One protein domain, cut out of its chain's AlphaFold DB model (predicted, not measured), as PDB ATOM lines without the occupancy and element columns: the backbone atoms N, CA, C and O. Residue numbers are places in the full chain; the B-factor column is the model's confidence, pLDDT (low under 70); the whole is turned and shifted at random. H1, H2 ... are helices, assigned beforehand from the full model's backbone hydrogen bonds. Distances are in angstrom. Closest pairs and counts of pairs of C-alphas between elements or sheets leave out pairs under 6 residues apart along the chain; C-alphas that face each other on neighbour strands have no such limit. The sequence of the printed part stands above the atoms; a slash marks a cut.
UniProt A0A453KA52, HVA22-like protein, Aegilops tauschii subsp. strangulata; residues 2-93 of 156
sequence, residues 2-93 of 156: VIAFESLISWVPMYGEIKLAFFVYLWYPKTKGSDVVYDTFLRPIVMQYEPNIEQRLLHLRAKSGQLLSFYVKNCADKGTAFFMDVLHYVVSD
ATOM      1  N   VAL A   2     184.315 136.559 122.093       59.84
ATOM      2  CA  VAL A   2     183.721 135.594 121.133       59.84
ATOM      3  C   VAL A   2     183.876 134.122 121.563       59.84
ATOM      4  O   VAL A   2     182.951 133.341 121.412       59.84
ATOM      5  N   ILE A   3     184.995 133.763 122.202       73.75
ATOM      6  CA  ILE A   3     185.301 132.377 122.614       73.75
ATOM      7  C   ILE A   3     184.375 131.880 123.743       73.75
ATOM      8  O   ILE A   3     184.049 130.703 123.814       73.75
ATOM      9  N   ALA A   4     183.916 132.779 124.622       66.88
ATOM     10  CA  ALA A   4     183.022 132.406 125.720       66.88
ATOM     11  C   ALA A   4     181.611 132.067 125.218       66.88
ATOM     12  O   ALA A   4     180.923 131.253 125.823       66.88
ATOM     13  N   PHE A   5     181.189 132.668 124.105       63.59
ATOM     14  CA  PHE A   5     179.888 132.402 123.501       63.59
ATOM     15  C   PHE A   5     179.790 130.950 123.006       63.59
ATOM     16  O   PHE A   5     178.809 130.275 123.305       63.59
ATOM     17  N   GLU A   6     180.849 130.437 122.373       67.12
ATOM     18  CA  GLU A   6     180.940 129.046 121.896       67.12
ATOM     19  C   GLU A   6     180.789 128.030 123.045       67.12
ATOM     20  O   GLU A   6     180.039 127.058 122.945       67.12
ATOM     21  N   SER A   7     181.433 128.296 124.186       68.25
ATOM     22  CA  SER A   7     181.355 127.434 125.373       68.25
ATOM     23  C   SER A   7     179.985 127.464 126.056       68.25
ATOM     24  O   SER A   7     179.540 126.449 126.588       68.25
ATOM     25  N   LEU A   8     179.294 128.606 126.027       64.25
ATOM     26  CA  LEU A   8     177.929 128.729 126.548       64.25
ATOM     27  C   LEU A   8     176.914 127.988 125.661       64.25
ATOM     28  O   LEU A   8     175.946 127.438 126.181       64.25
ATOM     29  N   ILE A   9     177.157 127.918 124.345       61.34
ATOM     30  CA  ILE A   9     176.347 127.138 123.393       61.34
ATOM     31  C   ILE A   9     176.496 125.627 123.633       61.34
ATOM     32  O   ILE A   9     175.516 124.894 123.514       61.34
ATOM     33  N   SER A  10     177.693 125.158 123.992       62.62
ATOM     34  CA  SER A  10     177.973 123.727 124.174       62.62
ATOM     35  C   SER A  10     177.507 123.152 125.520       62.62
ATOM     36  O   SER A  10     177.488 121.930 125.670       62.62
ATOM     37  N   TRP A  11     177.161 123.980 126.512       65.81
ATOM     38  CA  TRP A  11     176.801 123.499 127.857       65.81
ATOM     39  C   TRP A  11     175.380 122.930 127.931       65.81
ATOM     40  O   TRP A  11     175.099 122.052 128.742       65.81
ATOM     41  N   VAL A  12     174.472 123.369 127.068       65.69
ATOM     42  CA  VAL A  12     173.111 122.838 127.074       65.69
ATOM     43  C   VAL A  12     172.981 121.862 125.898       65.69
ATOM     44  O   VAL A  12     172.705 122.301 124.779       65.69
ATOM     45  N   PRO A  13     173.151 120.541 126.120       62.41
ATOM     46  CA  PRO A  13     173.115 119.515 125.069       62.41
ATOM     47  C   PRO A  13     171.781 119.437 124.299       62.41
ATOM     48  O   PRO A  13     171.691 118.725 123.310       62.41
ATOM     49  N   MET A  14     170.765 120.206 124.710       64.81
ATOM     50  CA  MET A  14     169.431 120.296 124.102       64.81
ATOM     51  C   MET A  14     169.083 121.722 123.598       64.81
ATOM     52  O   MET A  14     167.947 122.016 123.232       64.81
ATOM     53  N   TYR A  15     170.034 122.665 123.592       66.38
ATOM     54  CA  TYR A  15     169.754 124.077 123.274       66.38
ATOM     55  C   TYR A  15     169.580 124.335 121.785       66.38
ATOM     56  O   TYR A  15     168.781 125.188 121.399       66.38
ATOM     57  N   GLY A  16     170.288 123.572 120.948       71.88
ATOM     58  CA  GLY A  16     170.101 123.606 119.499       71.88
ATOM     59  C   GLY A  16     168.663 123.254 119.115       71.88
ATOM     60  O   GLY A  16     168.049 123.965 118.324       71.88
ATOM     61  N   GLU A  17     168.101 122.225 119.753       78.81
ATOM     62  CA  GLU A  17     166.731 121.761 119.521       78.81
ATOM     63  C   GLU A  17     165.687 122.750 120.038       78.81
ATOM     64  O   GLU A  17     164.773 123.095 119.300       78.81
ATOM     65  N   ILE A  18     165.835 123.272 121.262       80.62
ATOM     66  CA  ILE A  18     164.890 124.249 121.835       80.62
ATOM     67  C   ILE A  18     164.907 125.560 121.040       80.62
ATOM     68  O   ILE A  18     163.854 126.142 120.778       80.62
ATOM     69  N   LYS A  19     166.085 126.022 120.606       78.38
ATOM     70  CA  LYS A  19     166.222 127.246 119.807       78.38
ATOM     71  C   LYS A  19     165.646 127.069 118.403       78.38
ATOM     72  O   LYS A  19     164.982 127.979 117.910       78.38
ATOM     73  N   LEU A  20     165.850 125.904 117.785       80.62
ATOM     74  CA  LEU A  20     165.241 125.559 116.502       80.62
ATOM     75  C   LEU A  20     163.725 125.395 116.637       80.62
ATOM     76  O   LEU A  20     162.995 125.941 115.823       80.62
ATOM     77  N   ALA A  21     163.242 124.713 117.676       80.31
ATOM     78  CA  ALA A  21     161.820 124.552 117.957       80.31
ATOM     79  C   ALA A  21     161.148 125.906 118.187       80.31
ATOM     80  O   ALA A  21     160.084 126.147 117.633       80.31
ATOM     81  N   PHE A  22     161.789 126.821 118.917       77.38
ATOM     82  CA  PHE A  22     161.318 128.195 119.080       77.38
ATOM     83  C   PHE A  22     161.301 128.951 117.745       77.38
ATOM     84  O   PHE A  22     160.304 129.581 117.405       77.38
ATOM     85  N   PHE A  23     162.368 128.846 116.948       78.62
ATOM     86  CA  PHE A  23     162.445 129.490 115.637       78.62
ATOM     87  C   PHE A  23     161.384 128.955 114.669       78.62
ATOM     88  O   PHE A  23     160.689 129.741 114.039       78.62
ATOM     89  N   VAL A  24     161.200 127.636 114.594       78.38
ATOM     90  CA  VAL A  24     160.169 126.971 113.785       78.38
ATOM     91  C   VAL A  24     158.774 127.293 114.313       78.38
ATOM     92  O   VAL A  24     157.883 127.551 113.517       78.38
ATOM     93  N   TYR A  25     158.575 127.347 115.631       71.88
ATOM     94  CA  TYR A  25     157.306 127.734 116.251       71.88
ATOM     95  C   TYR A  25     156.907 129.173 115.899       71.88
ATOM     96  O   TYR A  25     155.734 129.429 115.626       71.88
ATOM     97  N   LEU A  26     157.873 130.097 115.842       73.81
ATOM     98  CA  LEU A  26     157.645 131.453 115.337       73.81
ATOM     99  C   LEU A  26     157.484 131.491 113.812       73.81
ATOM    100  O   LEU A  26     156.696 132.286 113.306       73.81
ATOM    101  N   TRP A  27     158.232 130.663 113.082       71.44
ATOM    102  CA  TRP A  27     158.229 130.640 111.621       71.44
ATOM    103  C   TRP A  27     156.964 130.013 111.048       71.44
ATOM    104  O   TRP A  27     156.564 130.372 109.946       71.44
ATOM    105  N   TYR A  28     156.333 129.076 111.756       70.75
ATOM    106  CA  TYR A  28     155.172 128.348 111.267       70.75
ATOM    107  C   TYR A  28     153.917 129.235 111.366       70.75
ATOM    108  O   TYR A  28     153.328 129.381 112.439       70.75
ATOM    109  N   PRO A  29     153.433 129.817 110.249       57.69
ATOM    110  CA  PRO A  29     152.356 130.809 110.283       57.69
ATOM    111  C   PRO A  29     150.986 130.178 110.589       57.69
ATOM    112  O   PRO A  29     150.001 130.878 110.799       57.69
ATOM    113  N   LYS A  30     150.904 128.840 110.604       52.22
ATOM    114  CA  LYS A  30     149.674 128.068 110.832       52.22
ATOM    115  C   LYS A  30     149.387 127.804 112.314       52.22
ATOM    116  O   LYS A  30     148.232 127.564 112.648       52.22
ATOM    117  N   THR A  31     150.387 127.866 113.197       63.25
ATOM    118  CA  THR A  31     150.228 127.621 114.647       63.25
ATOM    119  C   THR A  31     149.985 128.894 115.456       63.25
ATOM    120  O   THR A  31     149.901 128.815 116.677       63.25
ATOM    121  N   LYS A  32     149.864 130.065 114.805       65.31
ATOM    122  CA  LYS A  32     149.710 131.377 115.465       65.31
ATOM    123  C   LYS A  32     150.750 131.640 116.573       65.31
ATOM    124  O   LYS A  32     150.504 132.426 117.482       65.31
ATOM    125  N   GLY A  33     151.923 131.003 116.505       67.56
ATOM    126  CA  GLY A  33     152.957 131.128 117.535       67.56
ATOM    127  C   GLY A  33     153.510 132.548 117.640       67.56
ATOM    128  O   GLY A  33     153.736 133.047 118.740       67.56
ATOM    129  N   SER A  34     153.638 133.242 116.505       65.31
ATOM    130  CA  SER A  34     153.981 134.666 116.487       65.31
ATOM    131  C   SER A  34     152.885 135.541 117.094       65.31
ATOM    132  O   SER A  34     153.221 136.502 117.768       65.31
ATOM    133  N   ASP A  35     151.608 135.192 116.908       68.00
ATOM    134  CA  ASP A  35     150.445 135.940 117.406       68.00
ATOM    135  C   ASP A  35     150.359 135.863 118.938       68.00
ATOM    136  O   ASP A  35     150.223 136.878 119.610       68.00
ATOM    137  N   VAL A  36     150.572 134.674 119.522       69.75
ATOM    138  CA  VAL A  36     150.611 134.480 120.985       69.75
ATOM    139  C   VAL A  36     151.795 135.212 121.615       69.75
ATOM    140  O   VAL A  36     151.643 135.869 122.644       69.75
ATOM    141  N   VAL A  37     152.981 135.137 121.006       74.12
ATOM    142  CA  VAL A  37     154.161 135.878 121.482       74.12
ATOM    143  C   VAL A  37     153.949 137.386 121.322       74.12
ATOM    144  O   VAL A  37     154.339 138.158 122.203       74.12
ATOM    145  N   TYR A  38     153.290 137.803 120.239       67.25
ATOM    146  CA  TYR A  38     152.960 139.198 119.992       67.25
ATOM    147  C   TYR A  38     151.984 139.726 121.039       67.25
ATOM    148  O   TYR A  38     152.290 140.710 121.702       67.25
ATOM    149  N   ASP A  39     150.872 139.038 121.279       69.19
ATOM    150  CA  ASP A  39     149.863 139.454 122.254       69.19
ATOM    151  C   ASP A  39     150.338 139.350 123.708       69.19
ATOM    152  O   ASP A  39     149.910 140.145 124.544       69.19
ATOM    153  N   THR A  40     151.242 138.422 124.025       69.88
ATOM    154  CA  THR A  40     151.690 138.209 125.411       69.88
ATOM    155  C   THR A  40     152.880 139.088 125.791       69.88
ATOM    156  O   THR A  40     152.943 139.565 126.920       69.88
ATOM    157  N   PHE A  41     153.828 139.321 124.878       64.00
ATOM    158  CA  PHE A  41     155.075 140.032 125.194       64.00
ATOM    159  C   PHE A  41     155.223 141.353 124.447       64.00
ATOM    160  O   PHE A  41     155.627 142.345 125.048       64.00
ATOM    161  N   LEU A  42     154.885 141.402 123.156       65.25
ATOM    162  CA  LEU A  42     155.039 142.633 122.375       65.25
ATOM    163  C   LEU A  42     153.920 143.631 122.665       65.25
ATOM    164  O   LEU A  42     154.200 144.808 122.834       65.25
ATOM    165  N   ARG A  43     152.673 143.183 122.812       65.94
ATOM    166  CA  ARG A  43     151.517 144.028 123.121       65.94
ATOM    167  C   ARG A  43     151.663 144.808 124.434       65.94
ATOM    168  O   ARG A  43     151.436 146.011 124.378       65.94
ATOM    169  N   PRO A  44     152.071 144.236 125.585       65.44
ATOM    170  CA  PRO A  44     152.269 145.032 126.801       65.44
ATOM    171  C   PRO A  44     153.443 146.017 126.688       65.44
ATOM    172  O   PRO A  44     153.383 147.098 127.270       65.44
ATOM    173  N   ILE A  45     154.473 145.688 125.896       60.09
ATOM    174  CA  ILE A  45     155.587 146.597 125.583       60.09
ATOM    175  C   ILE A  45     155.166 147.669 124.565       60.09
ATOM    176  O   ILE A  45     155.746 148.739 124.541       60.09
ATOM    177  N   VAL A  46     154.165 147.443 123.720       63.56
ATOM    178  CA  VAL A  46     153.671 148.448 122.762       63.56
ATOM    179  C   VAL A  46     152.634 149.361 123.422       63.56
ATOM    180  O   VAL A  46     152.727 150.581 123.306       63.56
ATOM    181  N   MET A  47     151.709 148.797 124.203       61.41
ATOM    182  CA  MET A  47     150.670 149.545 124.922       61.41
ATOM    183  C   MET A  47     151.232 150.490 125.989       61.41
ATOM    184  O   MET A  47     150.670 151.559 126.200       61.41
ATOM    185  N   GLN A  48     152.351 150.158 126.644       61.91
ATOM    186  CA  GLN A  48     152.977 151.068 127.618       61.91
ATOM    187  C   GLN A  48     153.604 152.322 126.987       61.91
ATOM    188  O   GLN A  48     153.985 153.243 127.706       61.91
ATOM    189  N   TYR A  49     153.709 152.380 125.659       58.31
ATOM    190  CA  TYR A  49     154.493 153.394 124.965       58.31
ATOM    191  C   TYR A  49     153.754 154.124 123.827       58.31
ATOM    192  O   TYR A  49     154.387 154.926 123.134       58.31
ATOM    193  N   GLU A  50     152.444 153.907 123.663       59.22
ATOM    194  CA  GLU A  50     151.633 154.400 122.533       59.22
ATOM    195  C   GLU A  50     151.909 155.864 122.120       59.22
ATOM    196  O   GLU A  50     152.391 156.077 121.011       59.22
ATOM    197  N   PRO A  51     151.740 156.907 122.957       60.03
ATOM    198  CA  PRO A  51     151.777 158.274 122.425       60.03
ATOM    199  C   PRO A  51     153.191 158.847 122.226       60.03
ATOM    200  O   PRO A  51     153.389 159.751 121.417       60.03
ATOM    201  N   ASN A  52     154.199 158.356 122.954       58.28
ATOM    202  CA  ASN A  52     155.550 158.938 122.923       58.28
ATOM    203  C   ASN A  52     156.524 158.160 122.033       58.28
ATOM    204  O   ASN A  52     157.428 158.765 121.446       58.28
ATOM    205  N   ILE A  53     156.364 156.837 121.911       59.25
ATOM    206  CA  ILE A  53     157.231 156.040 121.043       59.25
ATOM    207  C   ILE A  53     156.795 156.132 119.597       59.25
ATOM    208  O   ILE A  53     157.679 156.240 118.762       59.25
ATOM    209  N   GLU A  54     155.510 156.177 119.262       63.81
ATOM    210  CA  GLU A  54     155.115 156.255 117.851       63.81
ATOM    211  C   GLU A  54     155.686 157.502 117.173       63.81
ATOM    212  O   GLU A  54     156.309 157.396 116.120       63.81
ATOM    213  N   GLN A  55     155.635 158.666 117.825       69.81
ATOM    214  CA  GLN A  55     156.206 159.893 117.268       69.81
ATOM    215  C   GLN A  55     157.741 159.843 117.149       69.81
ATOM    216  O   GLN A  55     158.316 160.300 116.156       69.81
ATOM    217  N   ARG A  56     158.433 159.261 118.140       64.12
ATOM    218  CA  ARG A  56     159.896 159.087 118.107       64.12
ATOM    219  C   ARG A  56     160.299 158.050 117.052       64.12
ATOM    220  O   ARG A  56     161.214 158.297 116.278       64.12
ATOM    221  N   LEU A  57     159.606 156.921 116.977       71.94
ATOM    222  CA  LEU A  57     159.902 155.772 116.122       71.94
ATOM    223  C   LEU A  57     159.528 156.050 114.667       71.94
ATOM    224  O   LEU A  57     160.247 155.612 113.782       71.94
ATOM    225  N   LEU A  58     158.498 156.849 114.385       72.75
ATOM    226  CA  LEU A  58     158.191 157.304 113.025       72.75
ATOM    227  C   LEU A  58     159.302 158.231 112.505       72.75
ATOM    228  O   LEU A  58     159.782 158.052 111.386       72.75
ATOM    229  N   HIS A  59     159.815 159.131 113.352       70.06
ATOM    230  CA  HIS A  59     160.962 159.979 113.010       70.06
ATOM    231  C   HIS A  59     162.251 159.150 112.845       70.06
ATOM    232  O   HIS A  59     162.986 159.333 111.872       70.06
ATOM    233  N   LEU A  60     162.519 158.201 113.748       78.50
ATOM    234  CA  LEU A  60     163.665 157.302 113.620       78.50
ATOM    235  C   LEU A  60     163.535 156.389 112.401       78.50
ATOM    236  O   LEU A  60     164.492 156.279 111.657       78.50
ATOM    237  N   ARG A  61     162.375 155.794 112.124       77.25
ATOM    238  CA  ARG A  61     162.132 154.943 110.950       77.25
ATOM    239  C   ARG A  61     162.291 155.722 109.653       77.25
ATOM    240  O   ARG A  61     162.874 155.186 108.719       77.25
ATOM    241  N   ALA A  62     161.829 156.969 109.590       79.12
ATOM    242  CA  ALA A  62     162.049 157.817 108.423       79.12
ATOM    243  C   ALA A  62     163.550 158.073 108.193       79.12
ATOM    244  O   ALA A  62     164.045 157.893 107.081       79.12
ATOM    245  N   LYS A  63     164.305 158.405 109.250       83.75
ATOM    246  CA  LYS A  63     165.766 158.595 109.175       83.75
ATOM    247  C   LYS A  63     166.525 157.297 108.874       83.75
ATOM    248  O   LYS A  63     167.394 157.274 108.009       83.75
ATOM    249  N   SER A  64     166.185 156.211 109.553       81.69
ATOM    250  CA  SER A  64     166.794 154.891 109.395       81.69
ATOM    251  C   SER A  64     166.456 154.268 108.049       81.69
ATOM    252  O   SER A  64     167.314 153.617 107.475       81.69
ATOM    253  N   GLY A  65     165.258 154.493 107.506       83.25
ATOM    254  CA  GLY A  65     164.873 154.032 106.173       83.25
ATOM    255  C   GLY A  65     165.730 154.669 105.082       83.25
ATOM    256  O   GLY A  65     166.203 153.969 104.191       83.25
ATOM    257  N   GLN A  66     166.019 155.968 105.200       85.38
ATOM    258  CA  GLN A  66     166.929 156.666 104.287       85.38
ATOM    259  C   GLN A  66     168.351 156.082 104.360       85.38
ATOM    260  O   GLN A  66     168.908 155.694 103.334       85.38
ATOM    261  N   LEU A  67     168.905 155.909 105.565       88.38
ATOM    262  CA  LEU A  67     170.240 155.322 105.764       88.38
ATOM    263  C   LEU A  67     170.326 153.857 105.313       88.38
ATOM    264  O   LEU A  67     171.297 153.457 104.673       88.38
ATOM    265  N   LEU A  68     169.299 153.063 105.618       90.44
ATOM    266  CA  LEU A  68     169.211 151.657 105.244       90.44
ATOM    267  C   LEU A  68     169.115 151.513 103.728       90.44
ATOM    268  O   LEU A  68     169.832 150.700 103.158       90.44
ATOM    269  N   SER A  69     168.288 152.327 103.068       87.38
ATOM    270  CA  SER A  69     168.172 152.312 101.610       87.38
ATOM    271  C   SER A  69     169.506 152.633 100.939       87.38
ATOM    272  O   SER A  69     169.907 151.924 100.022       87.38
ATOM    273  N   PHE A  70     170.245 153.624 101.447       88.25
ATOM    274  CA  PHE A  70     171.569 153.979 100.944       88.25
ATOM    275  C   PHE A  70     172.582 152.845 101.143       88.25
ATOM    276  O   PHE A  70     173.315 152.494 100.218       88.25
ATOM    277  N   TYR A  71     172.593 152.229 102.327       88.69
ATOM    278  CA  TYR A  71     173.499 151.127 102.636       88.69
ATOM    279  C   TYR A  71     173.196 149.877 101.804       88.69
ATOM    280  O   TYR A  71     174.115 149.265 101.270       88.69
ATOM    281  N   VAL A  72     171.915 149.532 101.642       90.94
ATOM    282  CA  VAL A  72     171.462 148.419 100.796       90.94
ATOM    283  C   VAL A  72     171.831 148.662  99.344       90.94
ATOM    284  O   VAL A  72     172.314 147.746  98.698       90.94
ATOM    285  N   LYS A  73     171.665 149.885  98.838       89.44
ATOM    286  CA  LYS A  73     172.011 150.228  97.454       89.44
ATOM    287  C   LYS A  73     173.517 150.076  97.208       89.44
ATOM    288  O   LYS A  73     173.919 149.314  96.342       89.44
ATOM    289  N   ASN A  74     174.343 150.644  98.087       87.50
ATOM    290  CA  ASN A  74     175.802 150.490  98.055       87.50
ATOM    291  C   ASN A  74     176.273 149.037  98.279       87.50
ATOM    292  O   ASN A  74     177.315 148.632  97.767       87.50
ATOM    293  N   CYS A  75     175.532 148.244  99.055       86.81
ATOM    294  CA  CYS A  75     175.803 146.822  99.252       86.81
ATOM    295  C   CYS A  75     175.407 145.998  98.023       86.81
ATOM    296  O   CYS A  75     176.169 145.126  97.626       86.81
ATOM    297  N   ALA A  76     174.266 146.297  97.404       90.25
ATOM    298  CA  ALA A  76     173.800 145.648  96.189       90.25
ATOM    299  C   ALA A  76     174.775 145.903  95.038       90.25
ATOM    300  O   ALA A  76     175.222 144.939  94.433       90.25
ATOM    301  N   ASP A  77     175.195 147.155  94.831       86.19
ATOM    302  CA  ASP A  77     176.143 147.525  93.773       86.19
ATOM    303  C   ASP A  77     177.485 146.781  93.911       86.19
ATOM    304  O   ASP A  77     178.050 146.290  92.932       86.19
ATOM    305  N   LYS A  78     177.992 146.640  95.145       85.94
ATOM    306  CA  LYS A  78     179.222 145.878  95.424       85.94
ATOM    307  C   LYS A  78     178.988 144.371  95.332       85.94
ATOM    308  O   LYS A  78     179.805 143.651  94.770       85.94
ATOM    309  N   GLY A  79     177.873 143.893  95.872       87.94
ATOM    310  CA  GLY A  79     177.521 142.481  95.962       87.94
ATOM    311  C   GLY A  79     177.243 141.849  94.606       87.94
ATOM    312  O   GLY A  79     177.636 140.708  94.389       87.94
ATOM    313  N   THR A  80     176.648 142.584  93.666       87.25
ATOM    314  CA  THR A  80     176.407 142.088  92.306       87.25
ATOM    315  C   THR A  80     177.703 141.750  91.583       87.25
ATOM    316  O   THR A  80     177.759 140.723  90.916       87.25
ATOM    317  N   ALA A  81     178.759 142.553  91.749       87.31
ATOM    318  CA  ALA A  81     180.048 142.286  91.112       87.31
ATOM    319  C   ALA A  81     180.696 141.005  91.663       87.31
ATOM    320  O   ALA A  81     181.086 140.134  90.892       87.31
ATOM    321  N   PHE A  82     180.722 140.846  92.990       89.12
ATOM    322  CA  PHE A  82     181.244 139.634  93.628       89.12
ATOM    323  C   PHE A  82     180.411 138.391  93.306       89.12
ATOM    324  O   PHE A  82     180.961 137.319  93.083       89.12
ATOM    325  N   PHE A  83     179.084 138.518  93.271       89.88
ATOM    326  CA  PHE A  83     178.195 137.406  92.953       89.88
ATOM    327  C   PHE A  83     178.396 136.910  91.518       89.88
ATOM    328  O   PHE A  83     178.458 135.704  91.293       89.88
ATOM    329  N   MET A  84     178.540 137.828  90.560       91.69
ATOM    330  CA  MET A  84     178.818 137.470  89.168       91.69
ATOM    331  C   MET A  84     180.198 136.829  89.006       91.69
ATOM    332  O   MET A  84     180.326 135.879  88.243       91.69
ATOM    333  N   ASP A  85     181.201 137.294  89.753       87.12
ATOM    334  CA  ASP A  85     182.549 136.714  89.755       87.12
ATOM    335  C   ASP A  85     182.555 135.284  90.322       87.12
ATOM    336  O   ASP A  85     183.066 134.357  89.697       87.12
ATOM    337  N   VAL A  86     181.865 135.054  91.444       91.50
ATOM    338  CA  VAL A  86     181.678 133.711  92.020       91.50
ATOM    339  C   VAL A  86     180.920 132.791  91.061       91.50
ATOM    340  O   VAL A  86     181.296 131.630  90.901       91.50
ATOM    341  N   LEU A  87     179.870 133.288  90.398       92.06
ATOM    342  CA  LEU A  87     179.146 132.512  89.390       92.06
ATOM    343  C   LEU A  87     180.044 132.144  88.211       92.06
ATOM    344  O   LEU A  87     180.036 130.990  87.792       92.06
ATOM    345  N   HIS A  88     180.830 133.091  87.699       83.94
ATOM    346  CA  HIS A  88     181.772 132.830  86.617       83.94
ATOM    347  C   HIS A  88     182.870 131.857  87.033       83.94
ATOM    348  O   HIS A  88     183.204 130.982  86.247       83.94
ATOM    349  N   TYR A  89     183.384 131.948  88.256       88.19
ATOM    350  CA  TYR A  89     184.371 131.014  88.786       88.19
ATOM    351  C   TYR A  89     183.825 129.580  88.818       88.19
ATOM    352  O   TYR A  89     184.442 128.673  88.271       88.19
ATOM    353  N   VAL A  90     182.616 129.381  89.352       87.81
ATOM    354  CA  VAL A  90     181.980 128.053  89.438       87.81
ATOM    355  C   VAL A  90     181.551 127.518  88.065       87.81
ATOM    356  O   VAL A  90     181.603 126.312  87.822       87.81
ATOM    357  N   VAL A  91     181.127 128.395  87.151       85.31
ATOM    358  CA  VAL A  91     180.789 128.027  85.766       85.31
ATOM    359  C   VAL A  91     182.044 127.702  84.948       85.31
ATOM    360  O   VAL A  91     182.021 126.735  84.186       85.31
ATOM    361  N   SER A  92     183.139 128.447  85.122       77.69
ATOM    362  CA  SER A  92     184.424 128.207  84.446       77.69
ATOM    363  C   SER A  92     185.154 126.973  84.968       77.69
ATOM    364  O   SER A  92     185.808 126.300  84.176       77.69
ATOM    365  N   ASP A  93     184.990 126.605  86.242       62.56
ATOM    366  CA  ASP A  93     185.548 125.363  86.807       62.56
ATOM    367  C   ASP A  93     185.044 124.115  86.045       62.56
ATOM    368  O   ASP A  93     185.732 123.102  85.933       62.56
TER     369      ASP A  93
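What this domain is: This is residues 2 to 93 of the 156 residues of the protein "HVA22-like protein" of Aegilops tauschii subsp. strangulata (UniProt A0A453KA52). The model is an open hook with an empty middle: three shorter helices, H1, H2 and H3, follow one another like the links of a folding ruler, and from the far end of H3 one long helix, H4, reaches away and makes the longest axis. H1 and H4 pack on no other helix. The printed part has 92 residues with four named helices, in the order H1, H2, H3, H4, and no named strand; the class is all helix. It is extended, with a radius of gyration of the C-alphas of 20.9 A and spans of 56 by 44 by 35 A.

Where its parts are: Find C-alpha 2 at (183.721, 135.594, 121.133); from there H1 runs through residues 2 to 10. H2 is residues 15 to 27, 17.7 A long, and H3 is residues 33 to 47, 20.0 A long. Then look for C-alpha 50 at (151.633, 154.400, 122.533), where H4 begins; it covers residues 50 to 92, 56.7 A, and ends at C-alpha 92, (184.424, 128.207, 84.446). H4 has a kink of 29 degrees near residue 61.

How they stand to each other: H1 and H2 are close but not clearly touching, the closest C-alphas being those of Ile 9 and Tyr 15, 7.3 A apart. Their lines are about perpendicular, at 90 degrees. H2, with residues 25 to 27 alone, and H3, with residues 33 to 34 alone, touch only at the corner; the closest C-alphas are those of Leu 26 and Ser 34, 5.0 A apart. Their lines are about perpendicular, at 81 degrees. H3 and H4 meet only through their link. H1 is apart from H3 and H4, and H2 is apart from H4. Every O i to N i+4 pair is within hydrogen-bond range in H2; it is 3 of 5 in H1, 8 of 11 in H3 and 36 of 39 in H4.

The domain as a whole: The C-alphas farthest apart are those of Pro 51 and Asp 93, 59.1 A. The printed part has no cut, and its three links are tight. Residues 55 to 93 stand free. Mean pLDDT of the printed part is 74.2; residues 4 to 15, 29 to 36 and 38 to 56 are among those under 70.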